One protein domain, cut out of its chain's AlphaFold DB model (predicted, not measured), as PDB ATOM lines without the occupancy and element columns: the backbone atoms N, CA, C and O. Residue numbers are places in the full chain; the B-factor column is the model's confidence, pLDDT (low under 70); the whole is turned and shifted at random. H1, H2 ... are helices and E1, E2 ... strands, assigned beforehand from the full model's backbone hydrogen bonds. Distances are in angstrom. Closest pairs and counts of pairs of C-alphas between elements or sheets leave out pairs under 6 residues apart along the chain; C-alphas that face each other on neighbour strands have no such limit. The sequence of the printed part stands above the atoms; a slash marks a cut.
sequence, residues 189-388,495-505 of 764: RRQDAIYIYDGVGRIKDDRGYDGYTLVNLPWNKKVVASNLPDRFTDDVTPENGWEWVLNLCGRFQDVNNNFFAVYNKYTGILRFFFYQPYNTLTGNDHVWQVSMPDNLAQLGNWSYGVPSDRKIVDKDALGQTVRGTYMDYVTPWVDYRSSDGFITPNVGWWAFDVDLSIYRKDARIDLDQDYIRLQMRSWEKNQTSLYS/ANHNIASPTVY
ATOM      1  N   ARG A 189       2.746  24.761  -4.328       92.56
ATOM      2  CA  ARG A 189       2.712  25.008  -2.879       92.56
ATOM      3  C   ARG A 189       1.738  24.100  -2.123       92.56
ATOM      4  O   ARG A 189       1.856  23.964  -0.903       92.56
ATOM      5  N   ARG A 190       0.774  23.501  -2.832       91.50
ATOM      6  CA  ARG A 190      -0.194  22.528  -2.300       91.50
ATOM      7  C   ARG A 190       0.372  21.112  -2.263       91.50
ATOM      8  O   ARG A 190      -0.245  20.253  -1.642       91.50
ATOM      9  N   GLN A 191       1.510  20.877  -2.916       92.50
ATOM     10  CA  GLN A 191       2.168  19.584  -2.888       92.50
ATOM     11  C   GLN A 191       2.821  19.359  -1.526       92.50
ATOM     12  O   GLN A 191       3.505  20.228  -0.977       92.50
ATOM     13  N   ASP A 192       2.588  18.164  -0.992       93.00
ATOM     14  CA  ASP A 192       3.121  17.709   0.290       93.00
ATOM     15  C   ASP A 192       4.496  17.050   0.120       93.00
ATOM     16  O   ASP A 192       5.329  17.091   1.025       93.00
ATOM     17  N   ALA A 193       4.745  16.421  -1.022       94.31
ATOM     18  CA  ALA A 193       5.933  15.624  -1.265       94.31
ATOM     19  C   ALA A 193       6.361  15.716  -2.728       94.31
ATOM     20  O   ALA A 193       5.589  16.142  -3.581       94.31
ATOM     21  N   ILE A 194       7.600  15.322  -2.989       95.25
ATOM     22  CA  ILE A 194       8.206  15.276  -4.314       95.25
ATOM     23  C   ILE A 194       9.041  14.004  -4.429       95.25
ATOM     24  O   ILE A 194       9.634  13.549  -3.443       95.25
ATOM     25  N   TYR A 195       9.088  13.412  -5.616       95.00
ATOM     26  CA  TYR A 195      10.000  12.312  -5.887       95.00
ATOM     27  C   TYR A 195      11.400  12.855  -6.153       95.00
ATOM     28  O   TYR A 195      11.602  13.739  -6.985       95.00
ATOM     29  N   ILE A 196      12.382  12.297  -5.461       94.06
ATOM     30  CA  ILE A 196      13.801  12.487  -5.747       94.06
ATOM     31  C   ILE A 196      14.359  11.235  -6.413       94.06
ATOM     32  O   ILE A 196      13.801  10.146  -6.257       94.06
ATOM     33  N   TYR A 197      15.477  11.391  -7.117       90.75
ATOM     34  CA  TYR A 197      16.195  10.272  -7.708       90.75
ATOM     35  C   TYR A 197      17.581  10.160  -7.068       90.75
ATOM     36  O   TYR A 197      18.450  11.019  -7.240       90.75
ATOM     37  N   ASP A 198      17.763   9.115  -6.265       87.25
ATOM     38  CA  ASP A 198      19.004   8.826  -5.536       87.25
ATOM     39  C   ASP A 198      19.700   7.549  -6.049       87.25
ATOM     40  O   ASP A 198      20.793   7.212  -5.587       87.25
ATOM     41  N   GLY A 199      19.084   6.854  -7.014       85.56
ATOM     42  CA  GLY A 199      19.586   5.620  -7.625       85.56
ATOM     43  C   GLY A 199      19.502   4.380  -6.726       85.56
ATOM     44  O   GLY A 199      19.975   3.316  -7.113       85.56
ATOM     45  N   VAL A 200      18.928   4.495  -5.524       85.50
ATOM     46  CA  VAL A 200      18.798   3.391  -4.550       85.50
ATOM     47  C   VAL A 200      17.375   3.211  -4.024       85.50
ATOM     48  O   VAL A 200      17.067   2.193  -3.394       85.50
ATOM     49  N   GLY A 201      16.505   4.191  -4.263       83.81
ATOM     50  CA  GLY A 201      15.093   4.151  -3.940       83.81
ATOM     51  C   GLY A 201      14.372   2.957  -4.572       83.81
ATOM     52  O   GLY A 201      14.781   2.403  -5.588       83.81
ATOM     53  N   ARG A 202      13.287   2.515  -3.935       88.62
ATOM     54  CA  ARG A 202      12.528   1.319  -4.358       88.62
ATOM     55  C   ARG A 202      11.222   1.643  -5.066       88.62
ATOM     56  O   ARG A 202      10.501   0.723  -5.450       88.62
ATOM     57  N   ILE A 203      10.877   2.922  -5.163       91.00
ATOM     58  CA  ILE A 203       9.681   3.339  -5.883       91.00
ATOM     59  C   ILE A 203       9.985   3.223  -7.370       91.00
ATOM     60  O   ILE A 203      11.063   3.626  -7.805       91.00
ATOM     61  N   LYS A 204       9.035   2.650  -8.108       88.12
ATOM     62  CA  LYS A 204       9.070   2.595  -9.562       88.12
ATOM     63  C   LYS A 204       8.196   3.686 -10.148       88.12
ATOM     64  O   LYS A 204       7.137   3.971  -9.586       88.12
ATOM     65  N   ASP A 205       8.637   4.274 -11.245       84.75
ATOM     66  CA  ASP A 205       7.821   5.191 -12.027       84.75
ATOM     67  C   ASP A 205       6.857   4.438 -12.970       84.75
ATOM     68  O   ASP A 205       6.859   3.204 -13.034       84.75
ATOM     69  N   ASP A 206       6.041   5.183 -13.724       80.25
ATOM     70  CA  ASP A 206       5.100   4.622 -14.710       80.25
ATOM     71  C   ASP A 206       5.806   3.831 -15.835       80.25
ATOM     72  O   ASP A 206       5.162   3.047 -16.532       80.25
ATOM     73  N   ARG A 207       7.121   4.029 -16.016       77.00
ATOM     74  CA  ARG A 207       7.965   3.361 -17.019       77.00
ATOM     75  C   ARG A 207       8.741   2.168 -16.446       77.00
ATOM     76  O   ARG A 207       9.443   1.479 -17.180       77.00
ATOM     77  N   GLY A 208       8.590   1.876 -15.153       81.25
ATOM     78  CA  GLY A 208       9.205   0.740 -14.471       81.25
ATOM     79  C   GLY A 208      10.630   0.965 -13.947       81.25
ATOM     80  O   GLY A 208      11.182   0.026 -13.358       81.25
ATOM     81  N   TYR A 209      11.200   2.166 -14.103       81.62
ATOM     82  CA  TYR A 209      12.496   2.556 -13.544       81.62
ATOM     83  C   TYR A 209      12.408   2.657 -12.020       81.62
ATOM     84  O   TYR A 209      11.505   3.304 -11.496       81.62
ATOM     85  N   ASP A 210      13.334   2.018 -11.301       88.06
ATOM     86  CA  ASP A 210      13.502   2.165  -9.851       88.06
ATOM     87  C   ASP A 210      14.567   3.225  -9.512       88.06
ATOM     88  O   ASP A 210      15.030   3.946 -10.389       88.06
ATOM     89  N   GLY A 211      14.910   3.401  -8.232       85.50
ATOM     90  CA  GLY A 211      15.844   4.440  -7.774       85.50
ATOM     91  C   GLY A 211      15.175   5.720  -7.262       85.50
ATOM     92  O   GLY A 211      15.870   6.679  -6.917       85.50
ATOM     93  N   TYR A 212      13.838   5.739  -7.180       92.06
ATOM     94  CA  TYR A 212      13.068   6.874  -6.674       92.06
ATOM     95  C   TYR A 212      12.740   6.758  -5.187       92.06
ATOM     96  O   TYR A 212      12.349   5.696  -4.680       92.06
ATOM     97  N   THR A 213      12.804   7.899  -4.508       93.75
ATOM     98  CA  THR A 213      12.397   8.059  -3.110       93.75
ATOM     99  C   THR A 213      11.410   9.221  -3.016       93.75
ATOM    100  O   THR A 213      11.654  10.295  -3.555       93.75
ATOM    101  N   LEU A 214      10.279   9.025  -2.333       93.88
ATOM    102  CA  LEU A 214       9.317  10.095  -2.068       93.88
ATOM    103  C   LEU A 214       9.723  10.825  -0.785       93.88
ATOM    104  O   LEU A 214       9.845  10.196   0.269       93.88
ATOM    105  N   VAL A 215       9.907  12.141  -0.861       94.62
ATOM    106  CA  VAL A 215      10.303  12.968   0.286       94.62
ATOM    107  C   VAL A 215       9.317  14.108   0.497       94.62
ATOM    108  O   VAL A 215       8.839  14.717  -0.457       94.62
ATOM    109  N   ASN A 216       9.003  14.410   1.757       95.69
ATOM    110  CA  ASN A 216       8.131  15.535   2.091       95.69
ATOM    111  C   ASN A 216       8.820  16.852   1.730       95.69
ATOM    112  O   ASN A 216       9.994  17.025   2.046       95.69
ATOM    113  N   LEU A 217       8.093  17.782   1.115       94.81
ATOM    114  CA  LEU A 217       8.594  19.109   0.766       94.81
ATOM    115  C   LEU A 217       8.876  19.963   2.018       94.81
ATOM    116  O   LEU A 217       8.267  19.728   3.066       94.81
ATOM    117  N   PRO A 218       9.739  20.995   1.914       93.31
ATOM    118  CA  PRO A 218      10.145  21.853   3.036       93.31
ATOM    119  C   PRO A 218       9.012  22.535   3.814       93.31
ATOM    120  O   PRO A 218       9.222  23.007   4.924       93.31
ATOM    121  N   TRP A 219       7.833  22.654   3.212       92.25
ATOM    122  CA  TRP A 219       6.662  23.316   3.784       92.25
ATOM    123  C   TRP A 219       5.526  22.353   4.150       92.25
ATOM    124  O   TRP A 219       4.401  22.790   4.418       92.25
ATOM    125  N   ASN A 220       5.780  21.045   4.107       91.38
ATOM    126  CA  ASN A 220       4.817  20.051   4.558       91.38
ATOM    127  C   ASN A 220       4.601  20.182   6.078       91.38
ATOM    128  O   ASN A 220       5.537  20.415   6.835       91.38
ATOM    129  N   LYS A 221       3.356  20.006   6.532       79.94
ATOM    130  CA  LYS A 221       2.973  20.066   7.954       79.94
ATOM    131  C   LYS A 221       3.347  18.812   8.764       79.94
ATOM    132  O   LYS A 221       3.179  18.802   9.980       79.94
ATOM    133  N   LYS A 222       3.762  17.730   8.102       83.38
ATOM    134  CA  LYS A 222       4.214  16.465   8.707       83.38
ATOM    135  C   LYS A 222       5.701  16.545   9.070       83.38
ATOM    136  O   LYS A 222       6.336  17.577   8.912       83.38
ATOM    137  N   VAL A 223       6.271  15.439   9.553       80.81
ATOM    138  CA  VAL A 223       7.715  15.335   9.811       80.81
ATOM    139  C   VAL A 223       8.481  15.511   8.496       80.81
ATOM    140  O   VAL A 223       8.335  14.705   7.573       80.81
ATOM    141  N   VAL A 224       9.291  16.565   8.423       85.06
ATOM    142  CA  VAL A 224      10.179  16.866   7.295       85.06
ATOM    143  C   VAL A 224      11.619  16.672   7.756       85.06
ATOM    144  O   VAL A 224      12.024  17.226   8.776       85.06
ATOM    145  N   ALA A 225      12.408  15.905   7.003       88.12
ATOM    146  CA  ALA A 225      13.859  15.921   7.159       88.12
ATOM    147  C   ALA A 225      14.383  17.235   6.562       88.12
ATOM    148  O   ALA A 225      14.429  17.399   5.341       88.12
ATOM    149  N   SER A 226      14.706  18.203   7.415       87.81
ATOM    150  CA  SER A 226      15.136  19.538   7.008       87.81
ATOM    151  C   SER A 226      16.196  20.077   7.952       87.81
ATOM    152  O   SER A 226      16.170  19.789   9.146       87.81
ATOM    153  N   ASN A 227      17.101  20.878   7.399       88.31
ATOM    154  CA  ASN A 227      18.087  21.651   8.151       88.31
ATOM    155  C   ASN A 227      17.752  23.139   8.179       88.31
ATOM    156  O   ASN A 227      18.528  23.935   8.701       88.31
ATOM    157  N   LEU A 228      16.621  23.515   7.584       89.69
ATOM    158  CA  LEU A 228      16.171  24.891   7.480       89.69
ATOM    159  C   LEU A 228      15.662  25.388   8.840       89.69
ATOM    160  O   LEU A 228      15.090  24.594   9.585       89.69
ATOM    161  N   PRO A 229      15.817  26.689   9.144       88.25
ATOM    162  CA  PRO A 229      15.211  27.299  10.323       88.25
ATOM    163  C   PRO A 229      13.703  27.070  10.406       88.25
ATOM    164  O   PRO A 229      13.005  27.015   9.385       88.25
ATOM    165  N   ASP A 230      13.185  27.029  11.631       84.50
ATOM    166  CA  ASP A 230      11.744  27.020  11.863       84.50
ATOM    167  C   ASP A 230      11.071  28.185  11.121       84.50
ATOM    168  O   ASP A 230      11.544  29.324  11.142       84.50
ATOM    169  N   ARG A 231       9.934  27.898  10.469       86.88
ATOM    170  CA  ARG A 231       9.133  28.867   9.692       86.88
ATOM    171  C   ARG A 231       9.838  29.486   8.480       86.88
ATOM    172  O   ARG A 231       9.293  30.401   7.869       86.88
ATOM    173  N   PHE A 232      11.001  28.973   8.076       89.50
ATOM    174  CA  PHE A 232      11.749  29.476   6.916       89.50
ATOM    175  C   PHE A 232      10.948  29.458   5.599       89.50
ATOM    176  O   PHE A 232      11.260  30.200   4.670       89.50
ATOM    177  N   THR A 233       9.925  28.605   5.502       92.56
ATOM    178  CA  THR A 233       9.090  28.431   4.303       92.56
ATOM    179  C   THR A 233       7.656  28.939   4.467       92.56
ATOM    180  O   THR A 233       6.833  28.755   3.564       92.56
ATOM    181  N   ASP A 234       7.343  29.606   5.584       90.81
ATOM    182  CA  ASP A 234       6.003  30.142   5.858       90.81
ATOM    183  C   ASP A 234       5.632  31.259   4.872       90.81
ATOM    184  O   ASP A 234       4.481  31.358   4.448       90.81
ATOM    185  N   ASP A 235       6.608  32.079   4.475       89.50
ATOM    186  CA  ASP A 235       6.431  33.181   3.526       89.50
ATOM    187  C   ASP A 235       6.629  32.761   2.060       89.50
ATOM    188  O   ASP A 235       6.304  33.531   1.151       89.50
ATOM    189  N   VAL A 236       7.115  31.538   1.821       93.25
ATOM    190  CA  VAL A 236       7.339  30.957   0.492       93.25
ATOM    191  C   VAL A 236       6.000  30.504  -0.096       93.25
ATOM    192  O   VAL A 236       5.646  29.323  -0.078       93.25
ATOM    193  N   THR A 237       5.214  31.472  -0.573       92.44
ATOM    194  CA  THR A 237       3.889  31.254  -1.171       92.44
ATOM    195  C   THR A 237       3.644  32.118  -2.420       92.44
ATOM    196  O   THR A 237       4.241  33.197  -2.551       92.44
ATOM    197  N   PRO A 238       2.739  31.695  -3.328       92.00
ATOM    198  CA  PRO A 238       2.354  32.485  -4.500       92.00
ATOM    199  C   PRO A 238       1.834  33.891  -4.168       92.00
ATOM    200  O   PRO A 238       2.161  34.853  -4.863       92.00
ATOM    201  N   GLU A 239       1.086  34.044  -3.072       90.00
ATOM    202  CA  GLU A 239       0.530  35.329  -2.621       90.00
ATOM    203  C   GLU A 239       1.635  36.323  -2.223       90.00
ATOM    204  O   GLU A 239       1.498  37.535  -2.393       90.00
ATOM    205  N   ASN A 240       2.775  35.809  -1.752       90.56
ATOM    206  CA  ASN A 240       3.971  36.594  -1.450       90.56
ATOM    207  C   ASN A 240       4.901  36.791  -2.657       90.56
ATOM    208  O   ASN A 240       5.980  37.371  -2.514       90.56
ATOM    209  N   GLY A 241       4.467  36.368  -3.847       92.06
ATOM    210  CA  GLY A 241       5.171  36.555  -5.111       92.06
ATOM    211  C   GLY A 241       6.185  35.466  -5.447       92.06
ATOM    212  O   GLY A 241       6.979  35.683  -6.356       92.06
ATOM    213  N   TRP A 242       6.177  34.335  -4.735       94.75
ATOM    214  CA  TRP A 242       7.038  33.198  -5.056       94.75
ATOM    215  C   TRP A 242       6.464  32.360  -6.199       94.75
ATOM    216  O   TRP A 242       5.295  31.981  -6.194       94.75
ATOM    217  N   GLU A 243       7.314  32.039  -7.162       93.88
ATOM    218  CA  GLU A 243       6.979  31.311  -8.379       93.88
ATOM    219  C   GLU A 243       7.887  30.094  -8.485       93.88
ATOM    220  O   GLU A 243       9.096  30.221  -8.323       93.88
ATOM    221  N   TRP A 244       7.330  28.917  -8.757       92.88
ATOM    222  CA  TRP A 244       8.141  27.743  -9.055       92.88
ATOM    223  C   TRP A 244       8.719  27.862 -10.462       92.88
ATOM    224  O   TRP A 244       7.970  27.904 -11.434       92.88
ATOM    225  N   VAL A 245      10.046  27.923 -10.560       92.81
ATOM    226  CA  VAL A 245      10.749  28.234 -11.815       92.81
ATOM    227  C   VAL A 245      11.688  27.124 -12.271       92.81
ATOM    228  O   VAL A 245      12.135  27.158 -13.408       92.81
ATOM    229  N   LEU A 246      11.996  26.131 -11.432       92.19
ATOM    230  CA  LEU A 246      12.898  25.033 -11.794       92.19
ATOM    231  C   LEU A 246      12.552  23.756 -11.030       92.19
ATOM    232  O   LEU A 246      12.386  23.808  -9.813       92.19
ATOM    233  N   ASN A 247      12.549  22.611 -11.721       92.12
ATOM    234  CA  ASN A 247      12.505  21.287 -11.101       92.12
ATOM    235  C   ASN A 247      13.530  20.332 -11.733       92.12
ATOM    236  O   ASN A 247      13.410  19.961 -12.903       92.12
ATOM    237  N   LEU A 248      14.515  19.921 -10.939       91.19
ATOM    238  CA  LEU A 248      15.501  18.891 -11.276       91.19
ATOM    239  C   LEU A 248      15.295  17.601 -10.460       91.19
ATOM    240  O   LEU A 248      15.860  16.566 -10.802       91.19
ATOM    241  N   CYS A 249      14.462  17.626  -9.413       91.81
ATOM    242  CA  CYS A 249      14.114  16.437  -8.638       91.81
ATOM    243  C   CYS A 249      13.422  15.396  -9.523       91.81
ATOM    244  O   CYS A 249      12.548  15.755 -10.302       91.81
ATOM    245  N   GLY A 250      13.763  14.113  -9.357       88.12
ATOM    246  CA  GLY A 250      13.061  13.003 -10.017       88.12
ATOM    247  C   GLY A 250      13.475  12.740 -11.469       88.12
ATOM    248  O   GLY A 250      12.811  11.975 -12.164       88.12
ATOM    249  N   ARG A 251      14.575  13.339 -11.936       86.38
ATOM    250  CA  ARG A 251      15.183  13.011 -13.231       86.38
ATOM    251  C   ARG A 251      16.094  11.796 -13.085       86.38
ATOM    252  O   ARG A 251      17.098  11.866 -12.381       86.38
ATOM    253  N   PHE A 252      15.774  10.696 -13.764       81.12
ATOM    254  CA  PHE A 252      16.545   9.448 -13.638       81.12
ATOM    255  C   PHE A 252      17.972   9.549 -14.207       81.12
ATOM    256  O   PHE A 252      18.852   8.764 -13.862       81.12
ATOM    257  N   GLN A 253      18.215  10.509 -15.098       76.44
ATOM    258  CA  GLN A 253      19.528  10.715 -15.712       76.44
ATOM    259  C   GLN A 253      20.496  11.460 -14.792       76.44
ATOM    260  O   GLN A 253      21.712  11.331 -14.922       76.44
ATOM    261  N   ASP A 254      19.953  12.187 -13.814       79.75
ATOM    262  CA  ASP A 254      20.702  13.091 -12.958       79.75
ATOM    263  C   ASP A 254      20.681  12.595 -11.503       79.75
ATOM    264  O   ASP A 254      20.055  13.189 -10.620       79.75
ATOM    265  N   VAL A 255      21.376  11.482 -11.238       79.62
ATOM    266  CA  VAL A 255      21.503  10.908  -9.884       79.62
ATOM    267  C   VAL A 255      21.922  11.991  -8.881       79.62
ATOM    268  O   VAL A 255      22.943  12.658  -9.056       79.62
ATOM    269  N   ASN A 256      21.154  12.136  -7.796       80.75
ATOM    270  CA  ASN A 256      21.370  13.116  -6.726       80.75
ATOM    271  C   ASN A 256      21.295  14.593  -7.148       80.75
ATOM    272  O   ASN A 256      21.687  15.470  -6.372       80.75
ATOM    273  N   ASN A 257      20.748  14.904  -8.324       86.88
ATOM    274  CA  ASN A 257      20.460  16.274  -8.752       86.88
ATOM    275  C   ASN A 257      19.109  16.760  -8.208       86.88
ATOM    276  O   ASN A 257      18.251  17.271  -8.923       86.88
ATOM    277  N   ASN A 258      18.915  16.586  -6.904       91.69
ATOM    278  CA  ASN A 258      17.639  16.794  -6.227       91.69
ATOM    279  C   ASN A 258      17.428  18.269  -5.873       91.69
ATOM    280  O   ASN A 258      17.351  18.629  -4.695       91.69
ATOM    281  N   PHE A 259      17.367  19.111  -6.902       93.19
ATOM    282  CA  PHE A 259      17.159  20.546  -6.775       93.19
ATOM    283  C   PHE A 259      15.793  20.960  -7.307       93.19
ATOM    284  O   PHE A 259      15.331  20.484  -8.341       93.19
ATOM    285  N   PHE A 260      15.201  21.949  -6.662       94.44
ATOM    286  CA  PHE A 260      14.190  22.791  -7.282       94.44
ATOM    287  C   PHE A 260      14.457  24.248  -6.916       94.44
ATOM    288  O   PHE A 260      15.212  24.528  -5.981       94.44
ATOM    289  N   ALA A 261      13.870  25.186  -7.653       95.06
ATOM    290  CA  ALA A 261      14.008  26.600  -7.331       95.06
ATOM    291  C   ALA A 261      12.681  27.343  -7.422       95.06
ATOM    292  O   ALA A 261      11.853  27.093  -8.303       95.06
ATOM    293  N   VAL A 262      12.526  28.297  -6.509       95.75
ATOM    294  CA  VAL A 262      11.438  29.269  -6.510       95.75
ATOM    295  C   VAL A 262      12.014  30.678  -6.609       95.75
ATOM    296  O   VAL A 262      13.027  30.993  -5.987       95.75
ATOM    297  N   TYR A 263      11.375  31.537  -7.390       95.81
ATOM    298  CA  TYR A 263      11.778  32.921  -7.602       95.81
ATOM    299  C   TYR A 263      10.747  33.867  -6.998       95.81
ATOM    300  O   TYR A 263       9.553  33.718  -7.248       95.81
ATOM    301  N   ASN A 264      11.184  34.850  -6.217       95.31
ATOM    302  CA  ASN A 264      10.299  35.897  -5.732       95.31
ATOM    303  C   ASN A 264      10.324  37.099  -6.682       95.31
ATOM    304  O   ASN A 264      11.299  37.854  -6.715       95.31
ATOM    305  N   LYS A 265       9.221  37.333  -7.398       94.12
ATOM    306  CA  LYS A 265       9.123  38.427  -8.379       94.12
ATOM    307  C   LYS A 265       9.242  39.828  -7.786       94.12
ATOM    308  O   LYS A 265       9.589  40.755  -8.503       94.12
ATOM    309  N   TYR A 266       8.945  40.006  -6.498       93.88
ATOM    310  CA  TYR A 266       8.974  41.319  -5.852       93.88
ATOM    311  C   TYR A 266      10.322  41.657  -5.235       93.88
ATOM    312  O   TYR A 266      10.610  42.835  -5.063       93.88
ATOM    313  N   THR A 267      11.121  40.658  -4.860       92.44
ATOM    314  CA  THR A 267      12.431  40.875  -4.231       92.44
ATOM    315  C   THR A 267      13.587  40.540  -5.153       92.44
ATOM    316  O   THR A 267      14.666  41.084  -4.962       92.44
ATOM    317  N   GLY A 268      13.372  39.697  -6.166       92.31
ATOM    318  CA  GLY A 268      14.400  39.264  -7.108       92.31
ATOM    319  C   GLY A 268      15.251  38.119  -6.580       92.31
ATOM    320  O   GLY A 268      16.270  37.796  -7.179       92.31
ATOM    321  N   ILE A 269      14.846  37.511  -5.465       92.94
ATOM    322  CA  ILE A 269      15.550  36.390  -4.853       92.94
ATOM    323  C   ILE A 269      15.146  35.090  -5.544       92.94
ATOM    324  O   ILE A 269      13.971  34.724  -5.559       92.94
ATOM    325  N   LEU A 270      16.134  34.380  -6.084       94.31
ATOM    326  CA  LEU A 270      16.015  33.005  -6.544       94.31
ATOM    327  C   LEU A 270      16.493  32.074  -5.431       94.31
ATOM    328  O   LEU A 270      17.683  32.015  -5.129       94.31
ATOM    329  N   ARG A 271      15.567  31.340  -4.823       95.12
ATOM    330  CA  ARG A 271      15.857  30.389  -3.753       95.12
ATOM    331  C   ARG A 271      15.936  28.985  -4.317       95.12
ATOM    332  O   ARG A 271      14.938  28.453  -4.803       95.12
ATOM    333  N   PHE A 272      17.108  28.377  -4.207       94.44
ATOM    334  CA  PHE A 272      17.288  26.962  -4.494       94.44
ATOM    335  C   PHE A 272      16.999  26.149  -3.243       94.44
ATOM    336  O   PHE A 272      17.474  26.485  -2.161       94.44
ATOM    337  N   PHE A 273      16.264  25.061  -3.416       95.12
ATOM    338  CA  PHE A 273      16.112  24.003  -2.434       95.12
ATOM    339  C   PHE A 273      16.839  22.766  -2.944       95.12
ATOM    340  O   PHE A 273      16.652  22.357  -4.089       95.12
ATOM    341  N   PHE A 274      17.660  22.172  -2.089       93.31
ATOM    342  CA  PHE A 274      18.433  20.973  -2.378       93.31
ATOM    343  C   PHE A 274      18.119  19.908  -1.333       93.31
ATOM    344  O   PHE A 274      18.253  20.166  -0.135       93.31
ATOM    345  N   TYR A 275      17.717  18.715  -1.770       92.94
ATOM    346  CA  TYR A 275      17.568  17.577  -0.870       92.94
ATOM    347  C   TYR A 275      18.821  16.713  -0.886       92.94
ATOM    348  O   TYR A 275      19.173  16.119  -1.906       92.94
ATOM    349  N   GLN A 276      19.452  16.578   0.275       89.12
ATOM    350  CA  GLN A 276      20.582  15.686   0.461       89.12
ATOM    351  C   GLN A 276      20.085  14.303   0.929       89.12
ATOM    352  O   GLN A 276      19.542  14.203   2.031       89.12
ATOM    353  N   PRO A 277      20.264  13.220   0.144       85.56
ATOM    354  CA  PRO A 277      19.679  11.918   0.475       85.56
ATOM    355  C   PRO A 277      20.510  11.069   1.450       85.56
ATOM    356  O   PRO A 277      20.003  10.091   1.993       85.56
ATOM    357  N   TYR A 278      21.764  11.435   1.729       80.44
ATOM    358  CA  TYR A 278      22.650  10.707   2.650       80.44
ATOM    359  C   TYR A 278      23.578  11.652   3.428       80.44
ATOM    360  O   TYR A 278      23.912  12.749   2.983       80.44
ATOM    361  N   ASN A 279      24.043  11.216   4.603       72.50
ATOM    362  CA  ASN A 279      24.992  11.983   5.417       72.50
ATOM    363  C   ASN A 279      26.394  11.981   4.790       72.50
ATOM    364  O   ASN A 279      26.911  10.921   4.435       72.50
ATOM    365  N   THR A 280      27.058  13.139   4.729       65.88
ATOM    366  CA  THR A 280      28.484  13.197   4.376       65.88
ATOM    367  C   THR A 280      29.318  13.074   5.649       65.88
ATOM    368  O   THR A 280      29.473  14.033   6.397       65.88
ATOM    369  N   LEU A 281      29.856  11.886   5.924       55.44
ATOM    370  CA  LEU A 281      30.566  11.578   7.178       55.44
ATOM    371  C   LEU A 281      31.955  12.252   7.320       55.44
ATOM    372  O   LEU A 281      32.632  12.035   8.323       55.44
ATOM    373  N   THR A 282      32.421  13.023   6.327       55.84
ATOM    374  CA  THR A 282      33.833  13.456   6.225       55.84
ATOM    375  C   THR A 282      34.069  14.921   5.806       55.84
ATOM    376  O   THR A 282      35.205  15.257   5.460       55.84
ATOM    377  N   GLY A 283      33.050  15.791   5.838       56.66
ATOM    378  CA  GLY A 283      33.130  17.179   5.332       56.66
ATOM    379  C   GLY A 283      33.531  18.273   6.331       56.66
ATOM    380  O   GLY A 283      33.566  18.031   7.534       56.66
ATOM    381  N   ASN A 284      33.858  19.456   5.790       60.81
ATOM    382  CA  ASN A 284      34.001  20.739   6.504       60.81
ATOM    383  C   ASN A 284      32.652  21.505   6.467       60.81
ATOM    384  O   ASN A 284      31.625  20.913   6.135       60.81
ATOM    385  N   ASP A 285      32.649  22.803   6.811       68.56
ATOM    386  CA  ASP A 285      31.492  23.714   6.687       68.56
ATOM    387  C   ASP A 285      30.753  23.559   5.365       68.56
ATOM    388  O   ASP A 285      31.396  23.572   4.339       68.56
ATOM    389  N   HIS A 286      29.429  23.517   5.325       76.94
ATOM    390  CA  HIS A 286      28.640  23.426   4.098       76.94
ATOM    391  C   HIS A 286      28.684  24.764   3.332       76.94
ATOM    392  O   HIS A 286      28.006  25.725   3.686       76.94
ATOM    393  N   VAL A 287      29.492  24.832   2.272       77.25
ATOM    394  CA  VAL A 287      29.719  26.023   1.441       77.25
ATOM    395  C   VAL A 287      29.496  25.645  -0.014       77.25
ATOM    396  O   VAL A 287      30.025  24.647  -0.513       77.25
ATOM    397  N   TRP A 288      28.744  26.481  -0.711       80.44
ATOM    398  CA  TRP A 288      28.448  26.354  -2.126       80.44
ATOM    399  C   TRP A 288      29.108  27.484  -2.884       80.44
ATOM    400  O   TRP A 288      29.145  28.617  -2.428       80.44
ATOM    401  N   GLN A 289      29.618  27.176  -4.062       83.50
ATOM    402  CA  GLN A 289      29.954  28.173  -5.049       83.50
ATOM    403  C   GLN A 289      28.796  28.321  -6.021       83.50
ATOM    404  O   GLN A 289      28.358  27.337  -6.621       83.50
ATOM    405  N   VAL A 290      28.379  29.562  -6.223       86.12
ATOM    406  CA  VAL A 290      27.495  29.967  -7.310       86.12
ATOM    407  C   VAL A 290      28.359  30.550  -8.419       86.12
ATOM    408  O   VAL A 290      29.331  31.261  -8.155       86.12
ATOM    409  N   SER A 291      28.081  30.211  -9.674       86.44
ATOM    410  CA  SER A 291      28.797  30.777 -10.820       86.44
ATOM    411  C   SER A 291      27.851  31.141 -11.946       86.44
ATOM    412  O   SER A 291      26.962  30.358 -12.270       86.44
ATOM    413  N   MET A 292      28.052  32.321 -12.527       88.00
ATOM    414  CA  MET A 292      27.181  32.883 -13.562       88.00
ATOM    415  C   MET A 292      28.009  33.602 -14.634       88.00
ATOM    416  O   MET A 292      28.989  34.270 -14.281       88.00
ATOM    417  N   PRO A 293      27.640  33.509 -15.923       87.25
ATOM    418  CA  PRO A 293      28.182  34.370 -16.969       87.25
ATOM    419  C   PRO A 293      27.926  35.854 -16.698       87.25
ATOM    420  O   PRO A 293      26.994  36.226 -15.983       87.25
ATOM    421  N   ASP A 294      28.745  36.712 -17.302       80.38
ATOM    422  CA  ASP A 294      28.702  38.163 -17.102       80.38
ATOM    423  C   ASP A 294      27.346  38.821 -17.383       80.38
ATOM    424  O   ASP A 294      27.025  39.821 -16.737       80.38
ATOM    425  N   ASN A 295      26.563  38.318 -18.341       83.69
ATOM    426  CA  ASN A 295      25.257  38.899 -18.660       83.69
ATOM    427  C   ASN A 295      24.294  38.729 -17.480       83.69
ATOM    428  O   ASN A 295      23.713  39.707 -17.011       83.69
ATOM    429  N   LEU A 296      24.206  37.512 -16.940       85.44
ATOM    430  CA  LEU A 296      23.379  37.211 -15.776       85.44
ATOM    431  C   LEU A 296      23.941  37.832 -14.486       85.44
ATOM    432  O   LEU A 296      23.188  38.370 -13.678       85.44
ATOM    433  N   ALA A 297      25.265  37.837 -14.306       81.00
ATOM    434  CA  ALA A 297      25.905  38.391 -13.111       81.00
ATOM    435  C   ALA A 297      25.643  39.896 -12.922       81.00
ATOM    436  O   ALA A 297      25.576  40.381 -11.794       81.00
ATOM    437  N   GLN A 298      25.447  40.656 -14.004       79.75
ATOM    438  CA  GLN A 298      25.089  42.080 -13.929       79.75
ATOM    439  C   GLN A 298      23.734  42.344 -13.257       79.75
ATOM    440  O   GLN A 298      23.480  43.472 -12.829       79.75
ATOM    441  N   LEU A 299      22.888  41.317 -13.159       80.50
ATOM    442  CA  LEU A 299      21.596  41.359 -12.480       80.50
ATOM    443  C   LEU A 299      21.690  40.946 -11.002       80.50
ATOM    444  O   LEU A 299      20.715  41.110 -10.266       80.50
ATOM    445  N   GLY A 300      22.836  40.408 -10.569       74.88
ATOM    446  CA  GLY A 300      22.948  39.673  -9.313       74.88
ATOM    447  C   GLY A 300      23.797  40.296  -8.206       74.88
ATOM    448  O   GLY A 300      24.140  41.478  -8.237       74.88
ATOM    449  N   ASN A 301      24.084  39.478  -7.186       61.66
ATOM    450  CA  ASN A 301      24.670  39.892  -5.908       61.66
ATOM    451  C   ASN A 301      26.122  40.389  -6.028       61.66
ATOM    452  O   ASN A 301      27.080  39.647  -5.843       61.66
ATOM    453  N   TRP A 302      26.320  41.670  -6.293       71.06
ATOM    454  CA  TRP A 302      27.600  42.318  -6.015       71.06
ATOM    455  C   TRP A 302      27.610  42.810  -4.570       71.06
ATOM    456  O   TRP A 302      26.568  43.170  -4.027       71.06
ATOM    457  N   SER A 303      28.793  42.943  -3.962       71.12
ATOM    458  CA  SER A 303      28.916  43.530  -2.615       71.12
ATOM    459  C   SER A 303      28.274  44.924  -2.496       71.12
ATOM    460  O   SER A 303      27.927  45.351  -1.396       71.12
ATOM    461  N   TYR A 304      28.118  45.624  -3.628       80.44
ATOM    462  CA  TYR A 304      27.415  46.898  -3.765       80.44
ATOM    463  C   TYR A 304      26.562  46.900  -5.032       80.44
ATOM    464  O   TYR A 304      26.968  46.366  -6.060       80.44
ATOM    465  N   GLY A 305      25.417  47.578  -4.998       83.81
ATOM    466  CA  GLY A 305      24.614  47.830  -6.184       83.81
ATOM    467  C   GLY A 305      25.380  48.620  -7.233       83.81
ATOM    468  O   GLY A 305      26.060  49.596  -6.915       83.81
ATOM    469  N   VAL A 306      25.241  48.202  -8.491       87.56
ATOM    470  CA  VAL A 306      25.793  48.904  -9.652       87.56
ATOM    471  C   VAL A 306      24.653  49.706 -10.291       87.56
ATOM    472  O   VAL A 306      23.791  49.082 -10.919       87.56
ATOM    473  N   PRO A 307      24.610  51.045 -10.153       90.81
ATOM    474  CA  PRO A 307      23.572  51.873 -10.770       90.81
ATOM    475  C   PRO A 307      23.480  51.677 -12.289       90.81
ATOM    476  O   PRO A 307      24.443  51.237 -12.923       90.81
ATOM    477  N   SER A 308      22.324  51.990 -12.871       89.69
ATOM    478  CA  SER A 308      22.019  51.734 -14.284       89.69
ATOM    479  C   SER A 308      22.922  52.511 -15.253       89.69
ATOM    480  O   SER A 308      23.206  52.021 -16.342       89.69
ATOM    481  N   ASP A 309      23.424  53.688 -14.866       88.50
ATOM    482  CA  ASP A 309      24.398  54.468 -15.644       88.50
ATOM    483  C   ASP A 309      25.838  53.926 -15.563       88.50
ATOM    484  O   ASP A 309      26.723  54.407 -16.277       88.50
ATOM    485  N   ARG A 310      26.097  52.921 -14.715       86.94
ATOM    486  CA  ARG A 310      27.425  52.335 -14.512       86.94
ATOM    487  C   ARG A 310      27.549  50.940 -15.117       86.94
ATOM    488  O   ARG A 310      26.638  50.104 -15.099       86.94
ATOM    489  N   LYS A 311      28.762  50.664 -15.593       81.44
ATOM    490  CA  LYS A 311      29.222  49.340 -16.014       81.44
ATOM    491  C   LYS A 311      30.420  48.937 -15.172       81.44
ATOM    492  O   LYS A 311      31.188  49.792 -14.737       81.44
ATOM    493  N   ILE A 312      30.572  47.635 -14.969       80.81
ATOM    494  CA  ILE A 312      31.750  47.083 -14.307       80.81
ATOM    495  C   ILE A 312      32.912  47.143 -15.302       80.81
ATOM    496  O   ILE A 312      32.846  46.521 -16.364       80.81
ATOM    497  N   VAL A 313      33.945  47.916 -14.972       81.62
ATOM    498  CA  VAL A 313      35.124  48.139 -15.826       81.62
ATOM    499  C   VAL A 313      36.333  47.297 -15.408       81.62
ATOM    500  O   VAL A 313      37.098  46.890 -16.275       81.62
ATOM    501  N   ASP A 314      36.480  46.991 -14.115       77.94
ATOM    502  CA  ASP A 314      37.536  46.116 -13.574       77.94
ATOM    503  C   ASP A 314      36.892  44.917 -12.875       77.94
ATOM    504  O   ASP A 314      36.543  44.937 -11.695       77.94
ATOM    505  N   LYS A 315      36.671  43.875 -13.666       74.38
ATOM    506  CA  LYS A 315      35.986  42.644 -13.267       74.38
ATOM    507  C   LYS A 315      36.817  41.796 -12.300       74.38
ATOM    508  O   LYS A 315      36.266  41.192 -11.377       74.38
ATOM    509  N   ASP A 316      38.138  41.815 -12.462       71.38
ATOM    510  CA  ASP A 316      39.078  41.074 -11.618       71.38
ATOM    511  C   ASP A 316      39.043  41.598 -10.176       71.38
ATOM    512  O   ASP A 316      39.089  40.824  -9.215       71.38
ATOM    513  N   ALA A 317      38.884  42.916 -10.003       68.62
ATOM    514  CA  ALA A 317      38.728  43.540  -8.690       68.62
ATOM    515  C   ALA A 317      37.464  43.092  -7.931       68.62
ATOM    516  O   ALA A 317      37.413  43.245  -6.708       68.62
ATOM    517  N   LEU A 318      36.475  42.517  -8.624       67.88
ATOM    518  CA  LEU A 318      35.245  41.973  -8.040       67.88
ATOM    519  C   LEU A 318      35.246  40.440  -7.958       67.88
ATOM    520  O   LEU A 318      34.202  39.838  -7.729       67.88
ATOM    521  N   GLY A 319      36.409  39.804  -8.132       62.00
ATOM    522  CA  GLY A 319      36.541  38.353  -8.016       62.00
ATOM    523  C   GLY A 319      35.981  37.576  -9.207       62.00
ATOM    524  O   GLY A 319      35.759  36.372  -9.090       62.00
ATOM    525  N   GLN A 320      35.766  38.226 -10.358       68.38
ATOM    526  CA  GLN A 320      35.456  37.501 -11.585       68.38
ATOM    527  C   GLN A 320      36.699  36.803 -12.134       68.38
ATOM    528  O   GLN A 320      37.831  37.258 -11.982       68.38
ATOM    529  N   THR A 321      36.478  35.665 -12.784       66.06
ATOM    530  CA  THR A 321      37.553  34.945 -13.470       66.06
ATOM    531  C   THR A 321      37.843  35.569 -14.837       66.06
ATOM    532  O   THR A 321      36.959  36.157 -15.456       66.06
ATOM    533  N   VAL A 322      39.042  35.320 -15.378       58.34
ATOM    534  CA  VAL A 322      39.484  35.754 -16.725       58.34
ATOM    535  C   VAL A 322      38.514  35.336 -17.851       58.34
ATOM    536  O   VAL A 322      38.558  35.875 -18.951       58.34
ATOM    537  N   ARG A 323      37.617  34.373 -17.593       61.47
ATOM    538  CA  ARG A 323      36.597  33.895 -18.538       61.47
ATOM    539  C   ARG A 323      35.276  34.678 -18.494       61.47
ATOM    540  O   ARG A 323      34.337  34.259 -19.157       61.47
ATOM    541  N   GLY A 324      35.177  35.762 -17.721       65.12
ATOM    542  CA  GLY A 324      33.924  36.522 -17.595       65.12
ATOM    543  C   GLY A 324      32.832  35.729 -16.871       65.12
ATOM    544  O   GLY A 324      31.669  35.718 -17.264       65.12
ATOM    545  N   THR A 325      33.233  34.959 -15.858       77.00
ATOM    546  CA  THR A 325      32.309  34.227 -14.985       77.00
ATOM    547  C   THR A 325      32.443  34.786 -13.581       77.00
ATOM    548  O   THR A 325      33.531  34.741 -12.994       77.00
ATOM    549  N   TYR A 326      31.337  35.314 -13.062       80.75
ATOM    550  CA  TYR A 326      31.185  35.678 -11.662       80.75
ATOM    551  C   TYR A 326      31.175  34.422 -10.798       80.75
ATOM    552  O   TYR A 326      30.580  33.411 -11.177       80.75
ATOM    553  N   MET A 327      31.839  34.488  -9.649       78.38
ATOM    554  CA  MET A 327      31.892  33.405  -8.679       78.38
ATOM    555  C   MET A 327      31.691  33.964  -7.278       78.38
ATOM    556  O   MET A 327      32.435  34.847  -6.864       78.38
ATOM    557  N   ASP A 328      30.736  33.396  -6.548       77.50
ATOM    558  CA  ASP A 328      30.500  33.716  -5.140       77.50
ATOM    559  C   ASP A 328      30.423  32.452  -4.301       77.50
ATOM    560  O   ASP A 328      30.050  31.391  -4.805       77.50
ATOM    561  N   TYR A 329      30.756  32.578  -3.022       78.81
ATOM    562  CA  TYR A 329      30.605  31.514  -2.044       78.81
ATOM    563  C   TYR A 329      29.425  31.826  -1.129       78.81
ATOM    564  O   TYR A 329      29.461  32.772  -0.347       78.81
ATOM    565  N   VAL A 330      28.400  30.983  -1.187       79.12
ATOM    566  CA  VAL A 330      27.205  31.074  -0.351       79.12
ATOM    567  C   VAL A 330      27.187  29.938   0.664       79.12
ATOM    568  O   VAL A 330      27.676  28.834   0.414       79.12
ATOM    569  N   THR A 331      26.611  30.205   1.828       79.75
ATOM    570  CA  THR A 331      26.293  29.172   2.819       79.75
ATOM    571  C   THR A 331      24.786  28.955   2.814       79.75
ATOM    572  O   THR A 331      24.043  29.903   2.542       79.75
ATOM    573  N   PRO A 332      24.309  27.724   3.047       84.50
ATOM    574  CA  PRO A 332      22.884  27.486   3.121       84.50
ATOM    575  C   PRO A 332      22.291  28.121   4.382       84.50
ATOM    576  O   PRO A 332      22.986  28.383   5.364       84.50
ATOM    577  N   TRP A 333      20.980  28.326   4.362       85.12
ATOM    578  CA  TRP A 333      20.190  28.655   5.540       85.12
ATOM    579  C   TRP A 333      20.106  27.435   6.458       85.12
ATOM    580  O   TRP A 333      19.726  26.354   6.004       85.12
ATOM    581  N   VAL A 334      20.478  27.599   7.732       81.31
ATOM    582  CA  VAL A 334      20.564  26.486   8.694       81.31
ATOM    583  C   VAL A 334      20.034  26.892  10.060       81.31
ATOM    584  O   VAL A 334      20.328  27.996  10.521       81.31
ATOM    585  N   ASP A 335      19.314  25.985  10.717       70.69
ATOM    586  CA  ASP A 335      18.886  26.151  12.113       70.69
ATOM    587  C   ASP A 335      19.982  25.730  13.103       70.69
ATOM    588  O   ASP A 335      20.242  26.384  14.113       70.69
ATOM    589  N   TYR A 336      20.684  24.642  12.775       65.12
ATOM    590  CA  TYR A 336      21.670  24.025  13.650       65.12
ATOM    591  C   TYR A 336      23.085  24.119  13.081       65.12
ATOM    592  O   TYR A 336      23.367  23.686  11.962       65.12
ATOM    593  N   ARG A 337      23.997  24.635  13.903       65.69
ATOM    594  CA  ARG A 337      25.445  24.485  13.731       65.69
ATOM    595  C   ARG A 337      25.927  23.487  14.773       65.69
ATOM    596  O   ARG A 337      25.436  23.508  15.904       65.69
ATOM    597  N   SER A 338      26.876  22.623  14.421       61.59
ATOM    598  CA  SER A 338      27.498  21.748  15.415       61.59
ATOM    599  C   SER A 338      28.212  22.577  16.491       61.59
ATOM    600  O   SER A 338      28.450  23.774  16.332       61.59
ATOM    601  N   SER A 339      28.525  21.962  17.633       54.72
ATOM    602  CA  SER A 339      29.114  22.655  18.794       54.72
ATOM    603  C   SER A 339      30.468  23.319  18.516       54.72
ATOM    604  O   SER A 339      30.886  24.204  19.254       54.72
ATOM    605  N   ASP A 340      31.157  22.881  17.469       56.56
ATOM    606  CA  ASP A 340      32.395  23.447  16.928       56.56
ATOM    607  C   ASP A 340      32.153  24.562  15.889       56.56
ATOM    608  O   ASP A 340      33.100  25.111  15.331       56.56
ATOM    609  N   GLY A 341      30.893  24.939  15.661       62.09
ATOM    610  CA  GLY A 341      30.477  25.994  14.744       62.09
ATOM    611  C   GLY A 341      30.303  25.541  13.297       62.09
ATOM    612  O   GLY A 341      29.874  26.368  12.489       62.09
ATOM    613  N   PHE A 342      30.584  24.271  12.972       64.75
ATOM    614  CA  PHE A 342      30.493  23.799  11.595       64.75
ATOM    615  C   PHE A 342      29.049  23.637  11.119       64.75
ATOM    616  O   PHE A 342      28.152  23.184  11.838       64.75
ATOM    617  N   ILE A 343      28.832  23.947   9.846       74.62
ATOM    618  CA  ILE A 343      27.624  23.523   9.139       74.62
ATOM    619  C   ILE A 343      27.925  22.164   8.508       74.62
ATOM    620  O   ILE A 343      28.535  22.104   7.451       74.62
ATOM    621  N   THR A 344      27.538  21.058   9.140       72.19
ATOM    622  CA  THR A 344      27.824  19.726   8.576       72.19
ATOM    623  C   THR A 344      26.723  19.311   7.593       72.19
ATOM    624  O   THR A 344      25.561  19.268   8.002       72.19
ATOM    625  N   PRO A 345      27.038  18.954   6.330       75.00
ATOM    626  CA  PRO A 345      26.030  18.444   5.408       75.00
ATOM    627  C   PRO A 345      25.489  17.081   5.882       75.00
ATOM    628  O   PRO A 345      26.232  16.116   6.086       75.00
ATOM    629  N   ASN A 346      24.175  16.985   6.051       79.69
ATOM    630  CA  ASN A 346      23.444  15.817   6.542       79.69
ATOM    631  C   ASN A 346      22.160  15.617   5.703       79.69
ATOM    632  O   ASN A 346      21.850  16.418   4.816       79.69
ATOM    633  N   VAL A 347      21.433  14.528   5.967       86.69
ATOM    634  CA  VAL A 347      20.180  14.213   5.265       86.69
ATOM    635  C   VAL A 347      19.129  15.299   5.484       86.69
ATOM    636  O   VAL A 347      18.865  15.685   6.620       86.69
ATOM    637  N   GLY A 348      18.467  15.711   4.402       91.12
ATOM    638  CA  GLY A 348      17.313  16.602   4.446       91.12
ATOM    639  C   GLY A 348      17.412  17.787   3.492       91.12
ATOM    640  O   GLY A 348      18.325  17.886   2.670       91.12
ATOM    641  N   TRP A 349      16.438  18.689   3.608       93.12
ATOM    642  CA  TRP A 349      16.389  19.920   2.826       93.12
ATOM    643  C   TRP A 349      17.387  20.970   3.302       93.12
ATOM    644  O   TRP A 349      17.479  21.277   4.492       93.12
ATOM    645  N   TRP A 350      18.045  21.570   2.320       91.31
ATOM    646  CA  TRP A 350      18.893  22.747   2.410       91.31
ATOM    647  C   TRP A 350      18.366  23.813   1.453       91.31
ATOM    648  O   TRP A 350      17.731  23.484   0.451       91.31
ATOM    649  N   ALA A 351      18.643  25.084   1.738       92.75
ATOM    650  CA  ALA A 351      18.280  26.174   0.845       92.75
ATOM    651  C   ALA A 351      19.339  27.265   0.843       92.75
ATOM    652  O   ALA A 351      19.963  27.527   1.868       92.75
ATOM    653  N   PHE A 352      19.517  27.920  -0.294       89.06
ATOM    654  CA  PHE A 352      20.370  29.095  -0.435       89.06
ATOM    655  C   PHE A 352      19.771  30.041  -1.469       89.06
ATOM    656  O   PHE A 352      19.066  29.623  -2.392       89.06
ATOM    657  N   ASP A 353      20.061  31.322  -1.287       90.69
ATOM    658  CA  ASP A 353      19.498  32.395  -2.089       90.69
ATOM    659  C   ASP A 353      20.544  32.924  -3.072       90.69
ATOM    660  O   ASP A 353      21.708  33.136  -2.731       90.69
ATOM    661  N   VAL A 354      20.100  33.153  -4.300       89.38
ATOM    662  CA  VAL A 354      20.819  33.890  -5.331       89.38
ATOM    663  C   VAL A 354      20.045  35.176  -5.580       89.38
ATOM    664  O   VAL A 354      18.872  35.146  -5.950       89.38
ATOM    665  N   ASP A 355      20.690  36.316  -5.354       88.31
ATOM    666  CA  ASP A 355      20.095  37.615  -5.659       88.31
ATOM    667  C   ASP A 355      20.178  37.871  -7.171       88.31
ATOM    668  O   ASP A 355      21.267  37.796  -7.736       88.31
ATOM    669  N   LEU A 356      19.035  38.157  -7.801       90.81
ATOM    670  CA  LEU A 356      18.863  38.606  -9.189       90.81
ATOM    671  C   LEU A 356      18.014  39.894  -9.237       90.81
ATOM    672  O   LEU A 356      17.204  40.102 -10.144       90.81
ATOM    673  N   SER A 357      18.110  40.733  -8.204       90.88
ATOM    674  CA  SER A 357      17.228  41.883  -7.990       90.88
ATOM    675  C   SER A 357      17.660  43.162  -8.701       90.88
ATOM    676  O   SER A 357      16.880  44.120  -8.724       90.88
ATOM    677  N   ILE A 358      18.867  43.236  -9.275       91.38
ATOM    678  CA  ILE A 358      19.334  44.446  -9.966       91.38
ATOM    679  C   ILE A 358      18.568  44.592 -11.277       91.38
ATOM    680  O   ILE A 358      18.712  43.787 -12.190       91.38
ATOM    681  N   TYR A 359      17.767  45.650 -11.379       92.31
ATOM    682  CA  TYR A 359      17.101  46.012 -12.625       92.31
ATOM    683  C   TYR A 359      18.049  46.753 -13.572       92.31
ATOM    684  O   TYR A 359      18.693  47.731 -13.180       92.31
ATOM    685  N   ARG A 360      18.105  46.299 -14.827       87.31
ATOM    686  CA  ARG A 360      18.834  46.935 -15.932       87.31
ATOM    687  C   ARG A 360      18.005  46.835 -17.205       87.31
ATOM    688  O   ARG A 360      17.724  45.740 -17.676       87.31
ATOM    689  N   LYS A 361      17.639  47.980 -17.783       83.00
ATOM    690  CA  LYS A 361      16.836  48.045 -19.018       83.00
ATOM    691  C   LYS A 361      17.527  47.433 -20.234       83.00
ATOM    692  O   LYS A 361      16.854  46.999 -21.162       83.00
ATOM    693  N   ASP A 362      18.854  47.464 -20.253       80.25
ATOM    694  CA  ASP A 362      19.692  47.003 -21.356       80.25
ATOM    695  C   ASP A 362      20.220  45.574 -21.166       80.25
ATOM    696  O   ASP A 362      20.793  45.021 -22.107       80.25
ATOM    697  N   ALA A 363      20.016  44.964 -19.993       78.19
ATOM    698  CA  ALA A 363      20.417  43.585 -19.762       78.19
ATOM    699  C   ALA A 363      19.573  42.638 -20.621       78.19
ATOM    700  O   ALA A 363      18.342  42.688 -20.620       78.19
ATOM    701  N   ARG A 364      20.257  41.769 -21.366       76.31
ATOM    702  CA  ARG A 364      19.643  40.705 -22.157       76.31
ATOM    703  C   ARG A 364      20.114  39.380 -21.595       76.31
ATOM    704  O   ARG A 364      21.320  39.161 -21.522       76.31
ATOM    705  N   ILE A 365      19.161  38.538 -21.220       83.56
ATOM    706  CA  ILE A 365      19.441  37.143 -20.913       83.56
ATOM    707  C   ILE A 365      19.432  36.368 -22.217       83.56
ATOM    708  O   ILE A 365      18.471  36.438 -22.984       83.56
ATOM    709  N   ASP A 366      20.512  35.641 -22.449       87.44
ATOM    710  CA  ASP A 366      20.609  34.645 -23.500       87.44
ATOM    711  C   ASP A 366      20.216  33.292 -22.902       87.44
ATOM    712  O   ASP A 366      20.915  32.761 -22.043       87.44
ATOM    713  N   LEU A 367      19.070  32.751 -23.316       85.62
ATOM    714  CA  LEU A 367      18.512  31.536 -22.715       85.62
ATOM    715  C   LEU A 367      19.443  30.322 -22.846       85.62
ATOM    716  O   LEU A 367      19.437  29.461 -21.964       85.62
ATOM    717  N   ASP A 368      20.259  30.280 -23.899       83.00
ATOM    718  CA  ASP A 368      21.109  29.134 -24.220       83.00
ATOM    719  C   ASP A 368      22.551  29.315 -23.729       83.00
ATOM    720  O   ASP A 368      23.271  28.334 -23.539       83.00
ATOM    721  N   GLN A 369      22.992  30.558 -23.512       84.12
ATOM    722  CA  GLN A 369      24.352  30.861 -23.047       84.12
ATOM    723  C   GLN A 369      24.424  31.228 -21.564       84.12
ATOM    724  O   GLN A 369      25.450  30.971 -20.924       84.12
ATOM    725  N   ASP A 370      23.366  31.811 -21.001       89.81
ATOM    726  CA  ASP A 370      23.329  32.164 -19.590       89.81
ATOM    727  C   ASP A 370      22.937  30.963 -18.736       89.81
ATOM    728  O   ASP A 370      22.013  30.207 -19.041       89.81
ATOM    729  N   TYR A 371      23.656  30.788 -17.631       90.38
ATOM    730  CA  TYR A 371      23.446  29.681 -16.712       90.38
ATOM    731  C   TYR A 371      23.777  30.070 -15.273       90.38
ATOM    732  O   TYR A 371      24.572  30.974 -15.010       90.38
ATOM    733  N   ILE A 372      23.217  29.314 -14.334       91.44
ATOM    734  CA  ILE A 372      23.617  29.304 -12.931       91.44
ATOM    735  C   ILE A 372      24.227  27.940 -12.645       91.44
ATOM    736  O   ILE A 372      23.570  26.908 -12.766       91.44
ATOM    737  N   ARG A 373      25.500  27.926 -12.257       89.56
ATOM    738  CA  ARG A 373      26.183  26.713 -11.816       89.56
ATOM    739  C   ARG A 373      26.310  26.700 -10.304       89.56
ATOM    740  O   ARG A 373      26.814  27.655  -9.717       89.56
ATOM    741  N   LEU A 374      25.908  25.589  -9.701       87.44
ATOM    742  CA  LEU A 374      25.974  25.357  -8.264       87.44
ATOM    743  C   LEU A 374      26.974  24.242  -7.991       87.44
ATOM    744  O   LEU A 374      26.894  23.162  -8.572       87.44
ATOM    745  N   GLN A 375      27.948  24.503  -7.124       83.06
ATOM    746  CA  GLN A 375      28.979  23.528  -6.786       83.06
ATOM    747  C   GLN A 375      29.309  23.579  -5.299       83.06
ATOM    748  O   GLN A 375      29.847  24.569  -4.820       83.06
ATOM    749  N   MET A 376      29.085  22.489  -4.573       79.50
ATOM    750  CA  MET A 376      29.523  22.382  -3.181       79.50
ATOM    751  C   MET A 376      31.062  22.314  -3.094       79.50
ATOM    752  O   MET A 376      31.708  21.564  -3.830       79.50
ATOM    753  N   ARG A 377      31.672  23.113  -2.209       73.31
ATOM    754  CA  ARG A 377      33.125  23.383  -2.191       73.31
ATOM    755  C   ARG A 377      33.898  22.821  -1.004       73.31
ATOM    756  O   ARG A 377      35.124  22.863  -1.030       73.31
ATOM    757  N   SER A 378      33.217  22.318   0.007       61.59
ATOM    758  CA  SER A 378      33.770  22.172   1.358       61.59
ATOM    759  C   SER A 378      33.422  20.818   1.982       61.59
ATOM    760  O   SER A 378      33.021  20.679   3.133       61.59
ATOM    761  N   TRP A 379      33.596  19.774   1.184       61.41
ATOM    762  CA  TRP A 379      33.113  18.427   1.466       61.41
ATOM    763  C   TRP A 379      34.194  17.479   2.004       61.41
ATOM    764  O   TRP A 379      33.877  16.347   2.366       61.41
ATOM    765  N   GLU A 380      35.447  17.936   2.116       54.88
ATOM    766  CA  GLU A 380      36.523  17.248   2.847       54.88
ATOM    767  C   GLU A 380      37.190  18.167   3.869       54.88
ATOM    768  O   GLU A 380      37.315  19.371   3.645       54.88
ATOM    769  N   LYS A 381      37.747  17.564   4.928       53.62
ATOM    770  CA  LYS A 381      38.498  18.255   5.993       53.62
ATOM    771  C   LYS A 381      39.646  19.164   5.520       53.62
ATOM    772  O   LYS A 381      40.043  20.073   6.244       53.62
ATOM    773  N   ASN A 382      40.159  18.946   4.308       51.69
ATOM    774  CA  ASN A 382      41.268  19.704   3.716       51.69
ATOM    775  C   ASN A 382      40.813  20.829   2.755       51.69
ATOM    776  O   ASN A 382      41.652  21.417   2.071       51.69
ATOM    777  N   GLN A 383      39.509  21.090   2.638       57.38
ATOM    778  CA  GLN A 383      38.927  22.102   1.743       57.38
ATOM    779  C   GLN A 383      38.469  23.346   2.514       57.38
ATOM    780  O   GLN A 383      38.584  23.370   3.740       57.38
ATOM    781  N   THR A 384      37.957  24.363   1.802       53.84
ATOM    782  CA  THR A 384      37.584  25.676   2.353       53.84
ATOM    783  C   THR A 384      36.862  25.530   3.688       53.84
ATOM    784  O   THR A 384      35.744  25.028   3.752       53.84
ATOM    785  N   SER A 385      37.535  25.969   4.745       50.41
ATOM    786  CA  SER A 385      36.971  26.134   6.076       50.41
ATOM    787  C   SER A 385      36.849  27.630   6.323       50.41
ATOM    788  O   SER A 385      37.807  28.371   6.082       50.41
ATOM    789  N   LEU A 386      35.670  28.075   6.757       52.31
ATOM    790  CA  LEU A 386      35.440  29.466   7.163       52.31
ATOM    791  C   LEU A 386      35.795  29.676   8.640       52.31
ATOM    792  O   LEU A 386      35.619  30.769   9.182       52.31
ATOM    793  N   TYR A 387      36.323  28.638   9.291       45.56
ATOM    794  CA  TYR A 387      36.715  28.689  10.680       45.56
ATOM    795  C   TYR A 387      37.922  29.606  10.884       45.56
ATOM    796  O   TYR A 387      38.964  29.466  10.245       45.56
ATOM    797  N   SER A 388      37.786  30.520  11.841       39.28
ATOM    798  CA  SER A 388      38.924  31.113  12.537       39.28
ATOM    799  C   SER A 388      39.001  30.441  13.900       39.28
ATOM    800  O   SER A 388      38.139  30.657  14.750       39.28
ATOM    801  N   ALA A 495      35.475  17.256  -7.179       45.16
ATOM    802  CA  ALA A 495      34.105  16.897  -6.806       45.16
ATOM    803  C   ALA A 495      34.114  15.502  -6.156       45.16
ATOM    804  O   ALA A 495      34.876  14.639  -6.593       45.16
ATOM    805  N   ASN A 496      33.286  15.277  -5.133       47.84
ATOM    806  CA  ASN A 496      32.945  13.915  -4.729       47.84
ATOM    807  C   ASN A 496      31.979  13.322  -5.764       47.84
ATOM    808  O   ASN A 496      31.172  14.054  -6.330       47.84
ATOM    809  N   HIS A 497      32.026  12.012  -5.984       49.53
ATOM    810  CA  HIS A 497      31.272  11.338  -7.048       49.53
ATOM    811  C   HIS A 497      29.748  11.296  -6.817       49.53
ATOM    812  O   HIS A 497      29.028  10.876  -7.713       49.53
ATOM    813  N   ASN A 498      29.251  11.738  -5.652       62.28
ATOM    814  CA  ASN A 498      27.855  11.510  -5.271       62.28
ATOM    815  C   ASN A 498      26.989  12.782  -5.177       62.28
ATOM    816  O   ASN A 498      25.774  12.654  -5.289       62.28
ATOM    817  N   ILE A 499      27.547  13.988  -4.999       71.38
ATOM    818  CA  ILE A 499      26.745  15.228  -4.919       71.38
ATOM    819  C   ILE A 499      26.796  15.949  -6.264       71.38
ATOM    820  O   ILE A 499      27.869  16.353  -6.717       71.38
ATOM    821  N   ALA A 500      25.629  16.114  -6.888       75.94
ATOM    822  CA  ALA A 500      25.505  16.788  -8.170       75.94
ATOM    823  C   ALA A 500      25.957  18.255  -8.073       75.94
ATOM    824  O   ALA A 500      25.717  18.946  -7.083       75.94
ATOM    825  N   SER A 501      26.634  18.732  -9.118       81.38
ATOM    826  CA  SER A 501      26.990  20.145  -9.286       81.38
ATOM    827  C   SER A 501      26.282  20.684 -10.528       81.38
ATOM    828  O   SER A 501      26.919  20.753 -11.586       81.38
ATOM    829  N   PRO A 502      24.969  20.971 -10.445       85.19
ATOM    830  CA  PRO A 502      24.184  21.292 -11.624       85.19
ATOM    831  C   PRO A 502      24.662  22.587 -12.272       85.19
ATOM    832  O   PRO A 502      24.933  23.585 -11.599       85.19
ATOM    833  N   THR A 503      24.727  22.560 -13.598       89.12
ATOM    834  CA  THR A 503      24.738  23.757 -14.435       89.12
ATOM    835  C   THR A 503      23.337  23.894 -15.002       89.12
ATOM    836  O   THR A 503      22.913  23.056 -15.792       89.12
ATOM    837  N   VAL A 504      22.611  24.918 -14.566       89.44
ATOM    838  CA  VAL A 504      21.229  25.157 -14.977       89.44
ATOM    839  C   VAL A 504      21.217  26.310 -15.960       89.44
ATOM    840  O   VAL A 504      21.478  27.450 -15.574       89.44
ATOM    841  N   TYR A 505      20.941  26.013 -17.224       90.56
ATOM    842  CA  TYR A 505      20.779  27.032 -18.255       90.56
ATOM    843  C   TYR A 505      19.488  27.811 -18.042       90.56
ATOM    844  O   TYR A 505      18.511  27.275 -17.515       90.56
TER     845      TYR A 505
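This is residues 189 to 388 and 495 to 505 of the 764 residues of an uncharacterized protein of Fibrobacter sp. UWB13 (UniProt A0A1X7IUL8). With little regular structure, the domain is a loosely formed sandwich: twisted sheets E3-E4-E5-E8 and E7-E6-E9-E10 stand face to face. Hairpin E1-E2 is at one end; loop 298 to 324 reaches toward the other. The printed part has 211 residues, under half in named elements, mostly strand; E1 to E6, H1 and E7 to E10 follow in order, the sheets antiparallel. It is compact, radius of gyration of the C-alphas 18.0 A, spanning 54 by 41 by 33 A.

Start at E1, residues 193 to 201, and E2, 211 to 216, a hairpin; N 194 and O 215 are 2.9 A apart. E3, 242 to 247, E4, 259 to 264, and E5, 269 to 276, form a meander, successive antiparallel neighbours; find N 243 to O 263 at 2.8 A and N 260 to O 273 at 3.0 A. H1, 294 to 297, too short for an O i to N i+4 pair, is on the sheet of E6, 288 to 293, E7, 325 to 330, E9, 371 to 376, and E10, 503 to 505; C-alphas 294 and 325 are closest between H1 and E7, 5.7 A.

Find C-alpha 193, where E1 begins, at (5.933, 15.624, -1.265); E8, 348 to 355, measures 23.5 A from first to last C-alpha; E10 ends at C-alpha 505, at (20.779, 27.032, -18.255).

Residues 389 to 494 are cut out, leaving 24.5 A between C-alphas 388 and 495. Long links include H1 to E7. pLDDT is under 70 in 37 residues, among them 378 to 388.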